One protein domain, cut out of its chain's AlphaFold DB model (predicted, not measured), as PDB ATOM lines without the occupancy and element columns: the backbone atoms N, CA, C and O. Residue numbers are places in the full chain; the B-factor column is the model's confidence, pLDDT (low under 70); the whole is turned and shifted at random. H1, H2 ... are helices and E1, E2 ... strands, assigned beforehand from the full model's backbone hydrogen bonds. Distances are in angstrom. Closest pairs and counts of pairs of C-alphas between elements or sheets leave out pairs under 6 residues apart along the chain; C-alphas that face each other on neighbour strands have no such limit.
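Overview. This is residues 23 to 137 of the 152 residues of an uncharacterized protein of viral metagenome (UniProt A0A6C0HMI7). This model has little regular structure: H1 and H3 meet loosely at one end, H2 and the antiparallel hairpin E1-E2 lie nearer the middle, and residues 61 to 114 loop away and back. Of 115 printed residues, 40 are in H1, E1, E2, H2 and H3, in order, mostly helix. It is only just loose, close to compact: radius of gyration of the C-alphas 16.3 A, spans 50 by 34 by 20 A.

Along the chain. Find C-alpha 23 at (175.713, 121.850, 249.430); H1 runs 17.8 A to residue 35. E1 is residues 41 to 43, E2 49 to 51, H2 55 to 60. From 115, H3 runs 21.5 A to C-alpha 129 at (174.423, 139.591, 257.370).

Arrangement. H3 only just touches H1, with 3 C-alpha pairs within 8 A, the closest Leu 33 and Leu 128, 6.8 A. Between E1 and E2, N 42 and O 50, 2.8 A, are within hydrogen-bond range, as is every helix O i to N i+4 pair.

Size, cuts and confidence. The printed part has no cut; link H2 to H3 is long; 21 residues have pLDDT under 70, among them residues 75 to 89.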
ATOM      1  N   CYS A  23     174.783 120.819 249.882       59.50
ATOM      2  CA  CYS A  23     175.713 121.850 249.430       59.50
ATOM      3  C   CYS A  23     175.199 122.628 248.201       59.50
ATOM      4  O   CYS A  23     175.622 123.762 247.979       59.50
ATOM      5  N   ALA A  24     174.273 122.061 247.414       70.56
ATOM      6  CA  ALA A  24     173.781 122.676 246.176       70.56
ATOM      7  C   ALA A  24     172.939 123.940 246.431       70.56
ATOM      8  O   ALA A  24     173.210 124.988 245.838       70.56
ATOM      9  N   ASP A  25     171.982 123.879 247.360       77.38
ATOM     10  CA  ASP A  25     171.140 125.028 247.712       77.38
ATOM     11  C   ASP A  25     171.952 126.154 248.348       77.38
ATOM     12  O   ASP A  25     171.778 127.331 248.022       77.38
ATOM     13  N   ASP A  26     172.898 125.805 249.214       76.56
ATOM     14  CA  ASP A  26     173.803 126.764 249.834       76.56
ATOM     15  C   ASP A  26     174.776 127.375 248.822       76.56
ATOM     16  O   ASP A  26     175.005 128.590 248.832       76.56
ATOM     17  N   ALA A  27     175.313 126.578 247.897       78.56
ATOM     18  CA  ALA A  27     176.111 127.084 246.787       78.56
ATOM     19  C   ALA A  27     175.294 128.042 245.907       78.56
ATOM     20  O   ALA A  27     175.800 129.103 245.523       78.56
ATOM     21  N   MET A  28     174.021 127.727 245.647       83.75
ATOM     22  CA  MET A  28     173.130 128.575 244.862       83.75
ATOM     23  C   MET A  28     172.791 129.879 245.593       83.75
ATOM     24  O   MET A  28     172.932 130.950 245.000       83.75
ATOM     25  N   LYS A  29     172.461 129.837 246.892       85.25
ATOM     26  CA  LYS A  29     172.283 131.039 247.729       85.25
ATOM     27  C   LYS A  29     173.534 131.918 247.705       85.25
ATOM     28  O   LYS A  29     173.430 133.122 247.489       85.25
ATOM     29  N   ARG A  30     174.733 131.338 247.827       82.12
ATOM     30  CA  ARG A  30     176.002 132.089 247.744       82.12
ATOM     31  C   ARG A  30     176.230 132.705 246.368       82.12
ATOM     32  O   ARG A  30     176.765 133.808 246.268       82.12
ATOM     33  N   LYS A  31     175.876 131.995 245.295       85.94
ATOM     34  CA  LYS A  31     175.956 132.528 243.929       85.94
ATOM     35  C   LYS A  31     175.014 133.720 243.776       85.94
ATOM     36  O   LYS A  31     175.459 134.761 243.305       85.94
ATOM     37  N   ILE A  32     173.777 133.596 244.260       88.81
ATOM     38  CA  ILE A  32     172.787 134.678 244.285       88.81
ATOM     39  C   ILE A  32     173.332 135.878 245.067       88.81
ATOM     40  O   ILE A  32     173.442 136.962 244.506       88.81
ATOM     41  N   LEU A  33     173.782 135.692 246.310       87.06
ATOM     42  CA  LEU A  33     174.294 136.783 247.152       87.06
ATOM     43  C   LEU A  33     175.500 137.514 246.548       87.06
ATOM     44  O   LEU A  33     175.614 138.730 246.682       87.06
ATOM     45  N   ARG A  34     176.391 136.799 245.849       83.75
ATOM     46  CA  ARG A  34     177.591 137.384 245.222       83.75
ATOM     47  C   ARG A  34     177.339 138.027 243.861       83.75
ATOM     48  O   ARG A  34     178.091 138.922 243.478       83.75
ATOM     49  N   LYS A  35     176.361 137.527 243.099       83.69
ATOM     50  CA  LYS A  35     176.178 137.896 241.685       83.69
ATOM     51  C   LYS A  35     174.898 138.673 241.404       83.69
ATOM     52  O   LYS A  35     174.944 139.548 240.552       83.69
ATOM     53  N   SER A  36     173.788 138.358 242.071       80.69
ATOM     54  CA  SER A  36     172.463 138.858 241.682       80.69
ATOM     55  C   SER A  36     171.683 139.554 242.792       80.69
ATOM     56  O   SER A  36     170.762 140.297 242.479       80.69
ATOM     57  N   PHE A  37     172.006 139.329 244.068       84.44
ATOM     58  CA  PHE A  37     171.334 140.014 245.167       84.44
ATOM     59  C   PHE A  37     171.741 141.489 245.144       84.44
ATOM     60  O   PHE A  37     172.900 141.833 245.406       84.44
ATOM     61  N   GLY A  38     170.798 142.333 244.723       72.12
ATOM     62  CA  GLY A  38     171.033 143.749 244.473       72.12
ATOM     63  C   GLY A  38     171.466 144.493 245.733       72.12
ATOM     64  O   GLY A  38     171.170 144.099 246.863       72.12
ATOM     65  N   LYS A  39     172.201 145.590 245.539       68.81
ATOM     66  CA  LYS A  39     172.638 146.431 246.652       68.81
ATOM     67  C   LYS A  39     171.489 147.321 247.108       68.81
ATOM     68  O   LYS A  39     170.936 148.070 246.312       68.81
ATOM     69  N   SER A  40     171.222 147.347 248.409       75.56
ATOM     70  CA  SER A  40     170.377 148.380 249.021       75.56
ATOM     71  C   SER A  40     171.104 149.719 249.196       75.56
ATOM     72  O   SER A  40     170.508 150.672 249.694       75.56
ATOM     73  N   SER A  41     172.386 149.798 248.823       79.12
ATOM     74  CA  SER A  41     173.198 151.008 248.910       79.12
ATOM     75  C   SER A  41     174.154 151.169 247.726       79.12
ATOM     76  O   SER A  41     174.728 150.197 247.229       79.12
ATOM     77  N   PHE A  42     174.373 152.408 247.308       75.81
ATOM     78  CA  PHE A  42     175.268 152.781 246.221       75.81
ATOM     79  C   PHE A  42     176.284 153.805 246.732       75.81
ATOM     80  O   PHE A  42     175.927 154.686 247.508       75.81
ATOM     81  N   THR A  43     177.544 153.680 246.324       80.00
ATOM     82  CA  THR A  43     178.587 154.654 246.666       80.00
ATOM     83  C   THR A  43     178.695 155.644 245.518       80.00
ATOM     84  O   THR A  43     179.036 155.238 244.408       80.00
ATOM     85  N   ARG A  44     178.367 156.913 245.776       77.69
ATOM     86  CA  ARG A  44     178.505 158.019 244.815       77.69
ATOM     87  C   ARG A  44     179.987 158.261 244.491       77.69
ATOM     88  O   ARG A  44     180.859 157.821 245.242       77.69
ATOM     89  N   SER A  45     180.262 158.989 243.407       72.56
ATOM     90  CA  SER A  45     181.599 159.508 243.064       72.56
ATOM     91  C   SER A  45     182.315 160.146 244.260       72.56
ATOM     92  O   SER A  45     183.506 159.928 244.453       72.56
ATOM     93  N   ASP A  46     181.558 160.829 245.118       76.38
ATOM     94  CA  ASP A  46     182.068 161.581 246.271       76.38
ATOM     95  C   ASP A  46     182.236 160.700 247.524       76.38
ATOM     96  O   ASP A  46     182.221 161.186 248.652       76.38
ATOM     97  N   GLN A  47     182.309 159.376 247.344       77.69
ATOM     98  CA  GLN A  47     182.425 158.348 248.390       77.69
ATOM     99  C   GLN A  47     181.262 158.279 249.397       77.69
ATOM    100  O   GLN A  47     181.261 157.424 250.286       77.69
ATOM    101  N   GLN A  48     180.221 159.101 249.242       80.31
ATOM    102  CA  GLN A  48     179.022 159.019 250.071       80.31
ATOM    103  C   GLN A  48     178.198 157.767 249.753       80.31
ATOM    104  O   GLN A  48     177.933 157.441 248.592       80.31
ATOM    105  N   VAL A  49     177.758 157.069 250.804       83.69
ATOM    106  CA  VAL A  49     176.905 155.880 250.691       83.69
ATOM    107  C   VAL A  49     175.439 156.300 250.716       83.69
ATOM    108  O   VAL A  49     174.892 156.654 251.757       83.69
ATOM    109  N   ILE A  50     174.786 156.201 249.564       83.44
ATOM    110  CA  ILE A  50     173.358 156.462 249.395       83.44
ATOM    111  C   ILE A  50     172.604 155.153 249.607       83.44
ATOM    112  O   ILE A  50     173.033 154.096 249.141       83.44
ATOM    113  N   ARG A  51     171.468 155.202 250.304       85.44
ATOM    114  CA  ARG A  51     170.566 154.054 250.473       85.44
ATOM    115  C   ARG A  51     169.448 154.110 249.439       85.44
ATOM    116  O   ARG A  51     169.040 155.189 249.025       85.44
ATOM    117  N   SER A  52     168.949 152.948 249.031       86.00
ATOM    118  CA  SER A  52     167.844 152.888 248.077       86.00
ATOM    119  C   SER A  52     166.577 153.494 248.674       86.00
ATOM    120  O   SER A  52     166.146 153.096 249.759       86.00
ATOM    121  N   PHE A  53     165.941 154.387 247.917       85.88
ATOM    122  CA  PHE A  53     164.636 154.958 248.252       85.88
ATOM    123  C   PHE A  53     163.488 153.970 248.002       85.88
ATOM    124  O   PHE A  53     162.444 154.071 248.639       85.88
ATOM    125  N   ALA A  54     163.681 152.976 247.130       83.44
ATOM    126  CA  ALA A  54     162.716 151.893 246.910       83.44
ATOM    127  C   ALA A  54     162.665 150.885 248.080       83.44
ATOM    128  O   ALA A  54     161.784 150.023 248.134       83.44
ATOM    129  N   GLY A  55     163.608 150.985 249.022       87.75
ATOM    130  CA  GLY A  55     163.777 150.052 250.126       87.75
ATOM    131  C   GLY A  55     164.592 148.809 249.741       87.75
ATOM    132  O   GLY A  55     164.802 148.512 248.563       87.75
ATOM    133  N   PRO A  56     165.075 148.049 250.739       86.88
ATOM    134  CA  PRO A  56     166.045 146.979 250.515       86.88
ATOM    135  C   PRO A  56     165.461 145.809 249.718       86.88
ATOM    136  O   PRO A  56     166.161 145.233 248.892       86.88
ATOM    137  N   PHE A  57     164.175 145.500 249.916       89.38
ATOM    138  CA  PHE A  57     163.482 144.449 249.177       89.38
ATOM    139  C   PHE A  57     163.496 144.743 247.676       89.38
ATOM    140  O   PHE A  57     164.161 144.031 246.929       89.38
ATOM    141  N   ARG A  58     162.870 145.851 247.257       87.44
ATOM    142  CA  ARG A  58     162.746 146.216 245.841       87.44
ATOM    143  C   ARG A  58     164.098 146.424 245.165       87.44
ATOM    144  O   ARG A  58     164.270 145.992 244.030       87.44
ATOM    145  N   ALA A  59     165.062 147.019 245.868       85.88
ATOM    146  CA  ALA A  59     166.419 147.195 245.356       85.88
ATOM    147  C   ALA A  59     167.138 145.856 245.123       85.88
ATOM    148  O   ALA A  59     167.833 145.685 244.125       85.88
ATOM    149  N   SER A  60     166.972 144.891 246.031       86.44
ATOM    150  CA  SER A  60     167.634 143.584 245.923       86.44
ATOM    151  C   SER A  60     167.018 142.665 244.864       86.44
ATOM    152  O   SER A  60     167.708 141.788 244.341       86.44
ATOM    153  N   THR A  61     165.739 142.874 244.543       86.75
ATOM    154  CA  THR A  61     164.946 142.057 243.615       86.75
ATOM    155  C   THR A  61     164.705 142.742 242.268       86.75
ATOM    156  O   THR A  61     163.911 142.237 241.478       86.75
ATOM    157  N   ASN A  62     165.359 143.880 242.001       81.75
ATOM    158  CA  ASN A  62     165.197 144.692 240.785       81.75
ATOM    159  C   ASN A  62     163.729 145.097 240.501       81.75
ATOM    160  O   ASN A  62     163.255 145.027 239.369       81.75
ATOM    161  N   GLN A  63     162.978 145.501 241.532       84.38
ATOM    162  CA  GLN A  63     161.557 145.897 241.444       84.38
ATOM    163  C   GLN A  63     161.347 147.408 241.508       84.38
ATOM    164  O   GLN A  63     160.522 147.915 242.280       84.38
ATOM    165  N   GLY A  64     162.133 148.129 240.723       81.31
ATOM    166  CA  GLY A  64     162.152 149.580 240.733       81.31
ATOM    167  C   GLY A  64     163.529 150.120 240.406       81.31
ATOM    168  O   GLY A  64     164.536 149.421 240.528       81.31
ATOM    169  N   ASP A  65     163.559 151.399 240.066       83.94
ATOM    170  CA  ASP A  65     164.789 152.166 240.086       83.94
ATOM    171  C   ASP A  65     165.286 152.393 241.529       83.94
ATOM    172  O   ASP A  65     164.499 152.522 242.471       83.94
ATOM    173  N   PHE A  66     166.606 152.478 241.712       82.31
ATOM    174  CA  PHE A  66     167.243 152.615 243.026       82.31
ATOM    175  C   PHE A  66     166.778 153.864 243.798       82.31
ATOM    176  O   PHE A  66     166.604 153.804 245.022       82.31
ATOM    177  N   LEU A  67     166.555 154.970 243.078       83.44
ATOM    178  CA  LEU A  67     166.049 156.243 243.603       83.44
ATOM    179  C   LEU A  67     164.522 156.378 243.447       83.44
ATOM    180  O   LEU A  67     163.970 157.427 243.762       83.44
ATOM    181  N   ASN A  68     163.834 155.326 242.984       82.94
ATOM    182  CA  ASN A  68     162.393 155.316 242.713       82.94
ATOM    183  C   ASN A  68     161.944 156.425 241.731       82.94
ATOM    184  O   ASN A  68     160.851 156.987 241.863       82.94
ATOM    185  N   ARG A  69     162.803 156.756 240.753       80.62
ATOM    186  CA  ARG A  69     162.574 157.808 239.744       80.62
ATOM    187  C   ARG A  69     161.464 157.391 238.772       80.62
ATOM    188  O   ARG A  69     161.299 156.210 238.472       80.62
ATOM    189  N   VAL A  70     160.682 158.359 238.285       78.12
ATOM    190  CA  VAL A  70     159.562 158.132 237.350       78.12
ATOM    191  C   VAL A  70     159.851 158.818 236.030       78.12
ATOM    192  O   VAL A  70     160.205 159.991 236.021       78.12
ATOM    193  N   GLY A  71     159.661 158.098 234.924       73.50
ATOM    194  CA  GLY A  71     159.683 158.685 233.584       73.50
ATOM    195  C   GLY A  71     161.047 159.182 233.108       73.50
ATOM    196  O   GLY A  71     161.093 159.830 232.073       73.50
ATOM    197  N   GLN A  72     162.136 158.873 233.819       75.06
ATOM    198  CA  GLN A  72     163.485 159.258 233.408       75.06
ATOM    199  C   GLN A  72     164.126 158.241 232.455       75.06
ATOM    200  O   GLN A  72     163.993 157.024 232.620       75.06
ATOM    201  N   SER A  73     164.863 158.769 231.479       73.69
ATOM    202  CA  SER A  73     165.555 158.034 230.423       73.69
ATOM    203  C   SER A  73     166.940 158.628 230.132       73.69
ATOM    204  O   SER A  73     167.091 159.821 229.889       73.69
ATOM    205  N   CYS A  74     167.983 157.798 230.146       71.69
ATOM    206  CA  CYS A  74     169.353 158.214 229.811       71.69
ATOM    207  C   CYS A  74     170.018 157.195 228.867       71.69
ATOM    208  O   CYS A  74     171.147 156.753 229.069       71.69
ATOM    209  N   GLY A  75     169.288 156.778 227.826       65.31
ATOM    210  CA  GLY A  75     169.694 155.656 226.971       65.31
ATOM    211  C   GLY A  75     169.630 154.293 227.682       65.31
ATOM    212  O   GLY A  75     169.452 154.206 228.896       65.31
ATOM    213  N   GLY A  76     169.725 153.203 226.915       65.38
ATOM    214  CA  GLY A  76     169.614 151.831 227.437       65.38
ATOM    215  C   GLY A  76     168.181 151.394 227.789       65.38
ATOM    216  O   GLY A  76     167.207 152.063 227.445       65.38
ATOM    217  N   SER A  77     168.038 150.243 228.455       59.53
ATOM    218  CA  SER A  77     166.743 149.711 228.911       59.53
ATOM    219  C   SER A  77     166.220 150.524 230.100       59.53
ATOM    220  O   SER A  77     166.776 150.437 231.196       59.53
ATOM    221  N   HIS A  78     165.163 151.308 229.901       62.97
ATOM    222  CA  HIS A  78     164.606 152.211 230.911       62.97
ATOM    223  C   HIS A  78     163.070 152.129 230.939       62.97
ATOM    224  O   HIS A  78     162.451 151.583 230.032       62.97
ATOM    225  N   GLN A  79     162.448 152.648 232.000       58.66
ATOM    226  CA  GLN A  79     161.004 152.529 232.254       58.66
ATOM    227  C   GLN A  79     160.150 153.639 231.617       58.66
ATOM    228  O   GLN A  79     159.064 153.929 232.125       58.66
ATOM    229  N   SER A  80     160.632 154.335 230.585       57.25
ATOM    230  CA  SER A  80     159.810 155.399 230.004       57.25
ATOM    231  C   SER A  80     158.652 154.792 229.211       57.25
ATOM    232  O   SER A  80     158.799 153.781 228.532       57.25
ATOM    233  N   ASN A  81     157.497 155.454 229.269       54.50
ATOM    234  CA  ASN A  81     156.367 155.197 228.373       54.50
ATOM    235  C   ASN A  81     156.566 155.859 226.992       54.50
ATOM    236  O   ASN A  81     155.609 156.032 226.243       54.50
ATOM    237  N   SER A  82     157.783 156.307 226.670       55.34
ATOM    238  CA  SER A  82     158.090 156.995 225.419       55.34
ATOM    239  C   SER A  82     158.567 155.983 224.381       55.34
ATOM    240  O   SER A  82     159.552 155.284 224.596       55.34
ATOM    241  N   ASN A  83     157.932 155.979 223.205       56.44
ATOM    242  CA  ASN A  83     158.337 155.182 222.037       56.44
ATOM    243  C   ASN A  83     159.694 155.604 221.432       56.44
ATOM    244  O   ASN A  83     160.107 155.073 220.405       56.44
ATOM    245  N   SER A  84     160.387 156.569 222.042       54.53
ATOM    246  CA  SER A  84     161.707 157.029 221.621       54.53
ATOM    247  C   SER A  84     162.732 156.803 222.732       54.53
ATOM    248  O   SER A  84     162.569 157.290 223.853       54.53
ATOM    249  N   ILE A  85     163.801 156.065 222.410       54.38
ATOM    250  CA  ILE A  85     164.992 155.932 223.255       54.38
ATOM    251  C   ILE A  85     165.727 157.267 223.164       54.38
ATOM    252  O   ILE A  85     166.516 157.502 222.254       54.38
ATOM    253  N   SER A  86     165.402 158.183 224.067       58.75
ATOM    254  CA  SER A  86     166.008 159.505 224.112       58.75
ATOM    255  C   SER A  86     167.002 159.583 225.270       58.75
ATOM    256  O   SER A  86     166.739 159.084 226.359       58.75
ATOM    257  N   HIS A  87     168.149 160.234 225.057       63.34
ATOM    258  CA  HIS A  87     169.108 160.578 226.119       63.34
ATOM    259  C   HIS A  87     168.691 161.838 226.906       63.34
ATOM    260  O   HIS A  87     169.527 162.472 227.549       63.34
ATOM    261  N   LYS A  88     167.413 162.231 226.825       65.25
ATOM    262  CA  LYS A  88     166.907 163.521 227.312       65.25
ATOM    263  C   LYS A  88     167.193 163.772 228.791       65.25
ATOM    264  O   LYS A  88     167.485 164.911 229.138       65.25
ATOM    265  N   ASP A  89     167.187 162.741 229.637       69.50
ATOM    266  CA  ASP A  89     167.256 162.924 231.092       69.50
ATOM    267  C   ASP A  89     168.624 162.604 231.700       69.50
ATOM    268  O   ASP A  89     168.737 162.494 232.920       69.50
ATOM    269  N   CYS A  90     169.682 162.487 230.887       73.00
ATOM    270  CA  CYS A  90     171.017 162.150 231.395       73.00
ATOM    271  C   CYS A  90     171.596 163.172 232.390       73.00
ATOM    272  O   CYS A  90     172.386 162.821 233.268       73.00
ATOM    273  N   GLY A  91     171.212 164.440 232.243       71.88
ATOM    274  CA  GLY A  91     171.589 165.524 233.150       71.88
ATOM    275  C   GLY A  91     170.530 165.848 234.204       71.88
ATOM    276  O   GLY A  91     170.778 166.687 235.068       71.88
ATOM    277  N   THR A  92     169.353 165.217 234.153       76.81
ATOM    278  CA  THR A  92     168.230 165.578 235.022       76.81
ATOM    279  C   THR A  92     168.476 165.052 236.428       76.81
ATOM    280  O   THR A  92     168.519 163.841 236.671       76.81
ATOM    281  N   THR A  93     168.614 165.967 237.381       77.38
ATOM    282  CA  THR A  93     168.794 165.623 238.788       77.38
ATOM    283  C   THR A  93     167.446 165.306 239.429       77.38
ATOM    284  O   THR A  93     166.461 166.021 239.271       77.38
ATOM    285  N   THR A  94     167.373 164.197 240.160       74.06
ATOM    286  CA  THR A  94     166.226 163.857 241.012       74.06
ATOM    287  C   THR A  94     166.755 163.571 242.403       74.06
ATOM    288  O   THR A  94     167.716 162.821 242.550       74.06
ATOM    289  N   LEU A  95     166.163 164.196 243.426       76.56
ATOM    290  CA  LEU A  95     166.676 164.141 244.804       76.56
ATOM    291  C   LEU A  95     168.144 164.617 244.912       76.56
ATOM    292  O   LEU A  95     168.913 164.099 245.717       76.56
ATOM    293  N   GLY A  96     168.546 165.581 244.073       79.50
ATOM    294  CA  GLY A  96     169.910 166.125 244.049       79.50
ATOM    295  C   GLY A  96     170.975 165.186 243.466       79.50
ATOM    296  O   GLY A  96     172.165 165.444 243.642       79.50
ATOM    297  N   ILE A  97     170.562 164.103 242.798       78.81
ATOM    298  CA  ILE A  97     171.446 163.095 242.200       78.81
ATOM    299  C   ILE A  97     171.091 162.940 240.719       78.81
ATOM    300  O   ILE A  97     169.915 162.803 240.367       78.81
ATOM    301  N   SER A  98     172.091 162.969 239.839       81.19
ATOM    302  CA  SER A  98     171.899 162.762 238.397       81.19
ATOM    303  C   SER A  98     171.926 161.274 238.022       81.19
ATOM    304  O   SER A  98     172.391 160.410 238.771       81.19
ATOM    305  N   THR A  99     171.462 160.947 236.813       76.62
ATOM    306  CA  THR A  99     171.546 159.578 236.274       76.62
ATOM    307  C   THR A  99     172.977 159.143 235.945       76.62
ATOM    308  O   THR A  99     173.224 157.949 235.796       76.62
ATOM    309  N   THR A 100     173.916 160.089 235.830       78.06
ATOM    310  CA  THR A 100     175.350 159.801 235.670       78.06
ATOM    311  C   THR A 100     176.001 159.353 236.977       78.06
ATOM    312  O   THR A 100     176.915 158.534 236.952       78.06
ATOM    313  N   GLU A 101     175.509 159.836 238.119       80.25
ATOM    314  CA  GLU A 101     175.999 159.454 239.446       80.25
ATOM    315  C   GLU A 101     175.377 158.151 239.940       80.25
ATOM    316  O   GLU A 101     176.080 157.283 240.454       80.25
ATOM    317  N   VAL A 102     174.058 158.005 239.780       81.00
ATOM    318  CA  VAL A 102     173.341 156.763 240.075       81.00
ATOM    319  C   VAL A 102     172.645 156.292 238.802       81.00
ATOM    320  O   VAL A 102     171.659 156.917 238.384       81.00
ATOM    321  N   PRO A 103     173.103 155.175 238.205       78.19
ATOM    322  CA  PRO A 103     172.547 154.690 236.953       78.19
ATOM    323  C   PRO A 103     171.060 154.379 237.114       78.19
ATOM    324  O   PRO A 103     170.602 153.981 238.190       78.19
ATOM    325  N   LEU A 104     170.303 154.587 236.041       78.75
ATOM    326  CA  LEU A 104     168.906 154.173 235.978       78.75
ATOM    327  C   LEU A 104     168.829 152.646 236.020       78.75
ATOM    328  O   LEU A 104     169.548 151.960 235.292       78.75
ATOM    329  N   TYR A 105     167.948 152.122 236.868       75.69
ATOM    330  CA  TYR A 105     167.626 150.700 236.897       75.69
ATOM    331  C   TYR A 105     166.276 150.426 236.239       75.69
ATOM    332  O   TYR A 105     165.336 151.216 236.326       75.69
ATOM    333  N   TYR A 106     166.186 149.272 235.586       73.62
ATOM    334  CA  TYR A 106     164.940 148.749 235.044       73.62
ATOM    335  C   TYR A 106     164.191 147.971 236.135       73.62
ATOM    336  O   TYR A 106     164.799 147.246 236.922       73.62
ATOM    337  N   GLY A 107     162.864 148.089 236.170       76.00
ATOM    338  CA  GLY A 107     162.021 147.283 237.058       76.00
ATOM    339  C   GLY A 107     160.758 148.008 237.495       76.00
ATOM    340  O   GLY A 107     160.815 149.141 237.946       76.00
ATOM    341  N   ASN A 108     159.591 147.380 237.379       79.50
ATOM    342  CA  ASN A 108     158.321 148.046 237.667       79.50
ATOM    343  C   ASN A 108     158.162 148.370 239.168       79.50
ATOM    344  O   ASN A 108     158.023 147.467 239.993       79.50
ATOM    345  N   ARG A 109     158.097 149.666 239.509       77.25
ATOM    346  CA  ARG A 109     157.884 150.135 240.890       77.25
ATOM    347  C   ARG A 109     156.503 149.775 241.448       77.25
ATOM    348  O   ARG A 109     156.344 149.651 242.656       77.25
ATOM    349  N   VAL A 110     155.506 149.641 240.572       83.56
ATOM    350  CA  VAL A 110     154.105 149.364 240.929       83.56
ATOM    351  C   VAL A 110     153.868 147.865 241.081       83.56
ATOM    352  O   VAL A 110     152.897 147.456 241.707       83.56
ATOM    353  N   TYR A 111     154.772 147.030 240.560       84.88
ATOM    354  CA  TYR A 111     154.637 145.586 240.683       84.88
ATOM    355  C   TYR A 111     154.587 145.172 242.156       84.88
ATOM    356  O   TYR A 111     155.405 145.608 242.983       84.88
ATOM    357  N   VAL A 112     153.605 144.329 242.459       88.25
ATOM    358  CA  VAL A 112     153.398 143.721 243.768       88.25
ATOM    359  C   VAL A 112     153.901 142.290 243.676       88.25
ATOM    360  O   VAL A 112     153.435 141.513 242.849       88.25
ATOM    361  N   SER A 113     154.886 141.964 244.508       89.25
ATOM    362  CA  SER A 113     155.400 140.598 244.597       89.25
ATOM    363  C   SER A 113     154.444 139.688 245.333       89.25
ATOM    364  O   SER A 113     153.752 140.119 246.254       89.25
ATOM    365  N   ASP A 114     154.514 138.407 245.007       92.06
ATOM    366  CA  ASP A 114     153.954 137.363 245.839       92.06
ATOM    367  C   ASP A 114     154.731 137.216 247.164       92.06
ATOM    368  O   ASP A 114     155.882 137.648 247.324       92.06
ATOM    369  N   SER A 115     154.089 136.582 248.145       93.56
ATOM    370  CA  SER A 115     154.667 136.373 249.475       93.56
ATOM    371  C   SER A 115     155.917 135.484 249.444       93.56
ATOM    372  O   SER A 115     156.816 135.662 250.271       93.56
ATOM    373  N   SER A 116     156.027 134.568 248.475       94.06
ATOM    374  CA  SER A 116     157.172 133.657 248.363       94.06
ATOM    375  C   SER A 116     158.481 134.406 248.080       94.06
ATOM    376  O   SER A 116     159.523 134.097 248.671       94.06
ATOM    377  N   LEU A 117     158.426 135.460 247.258       91.69
ATOM    378  CA  LEU A 117     159.579 136.287 246.912       91.69
ATOM    379  C   LEU A 117     160.053 137.107 248.117       91.69
ATOM    380  O   LEU A 117     161.259 137.212 248.357       91.69
ATOM    381  N   TYR A 118     159.125 137.608 248.936       91.81
ATOM    382  CA  TYR A 118     159.465 138.296 250.183       91.81
ATOM    383  C   TYR A 118     160.121 137.363 251.208       91.81
ATOM    384  O   TYR A 118     161.156 137.705 251.786       91.81
ATOM    385  N   THR A 119     159.586 136.152 251.381       93.81
ATOM    386  CA  THR A 119     160.188 135.126 252.247       93.81
ATOM    387  C   THR A 119     161.591 134.756 251.767       93.81
ATOM    388  O   THR A 119     162.538 134.710 252.556       93.81
ATOM    389  N   ARG A 120     161.775 134.585 250.451       91.81
ATOM    390  CA  ARG A 120     163.092 134.350 249.846       91.81
ATOM    391  C   ARG A 120     164.059 135.501 250.116       91.81
ATOM    392  O   ARG A 120     165.206 135.246 250.477       91.81
ATOM    393  N   PHE A 121     163.612 136.748 249.969       91.62
ATOM    394  CA  PHE A 121     164.422 137.924 250.283       91.62
ATOM    395  C   PHE A 121     164.878 137.924 251.742       91.62
ATOM    396  O   PHE A 121     166.066 138.088 251.995       91.62
ATOM    397  N   LYS A 122     163.973 137.687 252.698       91.62
ATOM    398  CA  LYS A 122     164.314 137.644 254.128       91.62
ATOM    399  C   LYS A 122     165.341 136.562 254.452       91.62
ATOM    400  O   LYS A 122     166.288 136.825 255.191       91.62
ATOM    401  N   ASN A 123     165.195 135.379 253.855       90.38
ATOM    402  CA  ASN A 123     166.149 134.281 254.021       90.38
ATOM    403  C   ASN A 123     167.542 134.646 253.483       90.38
ATOM    404  O   ASN A 123     168.561 134.387 254.130       90.38
ATOM    405  N   LEU A 124     167.593 135.283 252.311       90.00
ATOM    406  CA  LEU A 124     168.843 135.751 251.715       90.00
ATOM    407  C   LEU A 124     169.463 136.908 252.513       90.00
ATOM    408  O   LEU A 124     170.664 136.879 252.747       90.00
ATOM    409  N   ASP A 125     168.669 137.871 252.987       88.50
ATOM    410  CA  ASP A 125     169.123 138.999 253.815       88.50
ATOM    411  C   ASP A 125     169.710 138.530 255.154       88.50
ATOM    412  O   ASP A 125     170.767 138.995 255.579       88.50
ATOM    413  N   SER A 126     169.074 137.547 255.800       85.88
ATOM    414  CA  SER A 126     169.617 136.908 257.004       85.88
ATOM    415  C   SER A 126     170.975 136.253 256.726       85.88
ATOM    416  O   SER A 126     171.939 136.499 257.449       85.88
ATOM    417  N   THR A 127     171.078 135.504 255.623       84.06
ATOM    418  CA  THR A 127     172.334 134.861 255.201       84.06
ATOM    419  C   THR A 127     173.405 135.886 254.816       84.06
ATOM    420  O   THR A 127     174.593 135.648 255.021       84.06
ATOM    421  N   LEU A 128     173.010 137.029 254.251       83.81
ATOM    422  CA  LEU A 128     173.914 138.102 253.844       83.81
ATOM    423  C   LEU A 128     174.615 138.739 255.048       83.81
ATOM    424  O   LEU A 128     175.813 139.012 254.971       83.81
ATOM    425  N   LYS A 129     173.888 138.964 256.149       81.62
ATOM    426  CA  LYS A 129     174.423 139.591 257.370       81.62
ATOM    427  C   LYS A 129     175.537 138.768 258.010       81.62
ATOM    428  O   LYS A 129     176.515 139.341 258.474       81.62
ATOM    429  N   THR A 130     175.412 137.446 257.975       78.50
ATOM    430  CA  THR A 130     176.377 136.495 258.546       78.50
ATOM    431  C   THR A 130     177.267 135.847 257.483       78.50
ATOM    432  O   THR A 130     177.908 134.827 257.733       78.50
ATOM    433  N   TYR A 131     177.317 136.402 256.266       79.44
ATOM    434  CA  TYR A 131     177.896 135.704 255.119       79.44
ATOM    435  C   TYR A 131     179.383 135.365 255.297       79.44
ATOM    436  O   TYR A 131     179.765 134.222 255.042       79.44
ATOM    437  N   ASN A 132     180.208 136.326 255.726       76.25
ATOM    438  CA  ASN A 132     181.629 136.115 256.034       76.25
ATOM    439  C   ASN A 132     181.887 136.036 257.552       76.25
ATOM    440  O   ASN A 132     183.032 136.177 257.984       76.25
ATOM    441  N   ASP A 133     180.845 135.896 258.370       72.38
ATOM    442  CA  ASP A 133     181.017 135.840 259.816       72.38
ATOM    443  C   ASP A 133     181.735 134.539 260.210       72.38
ATOM    444  O   ASP A 133     181.296 133.437 259.876       72.38
ATOM    445  N   LEU A 134     182.876 134.698 260.881       65.19
ATOM    446  CA  LEU A 134     183.737 133.621 261.369       65.19
ATOM    447  C   LEU A 134     183.329 133.127 262.753       65.19
ATOM    448  O   LEU A 134     183.768 132.057 263.162       65.19
ATOM    449  N   SER A 135     182.492 133.889 263.458       63.38
ATOM    450  CA  SER A 135     182.102 133.572 264.827       63.38
ATOM    451  C   SER A 135     181.135 132.391 264.910       63.38
ATOM    452  O   SER A 135     181.028 131.794 265.967       63.38
ATOM    453  N   PHE A 136     180.440 131.998 263.830       55.72
ATOM    454  CA  PHE A 136     179.456 130.892 263.822       55.72
ATOM    455  C   PHE A 136     178.517 130.858 265.052       55.72
ATOM    456  O   PHE A 136     178.073 129.795 265.484       55.72
ATOM    457  N   GLY A 137     178.198 132.024 265.625       52.16
ATOM    458  CA  GLY A 137     177.384 132.136 266.834       52.16
ATOM    459  C   GLY A 137     178.101 131.788 268.141       52.16
ATOM    460  O   GLY A 137     177.459 131.822 269.184       52.16
TER     461      GLY A 137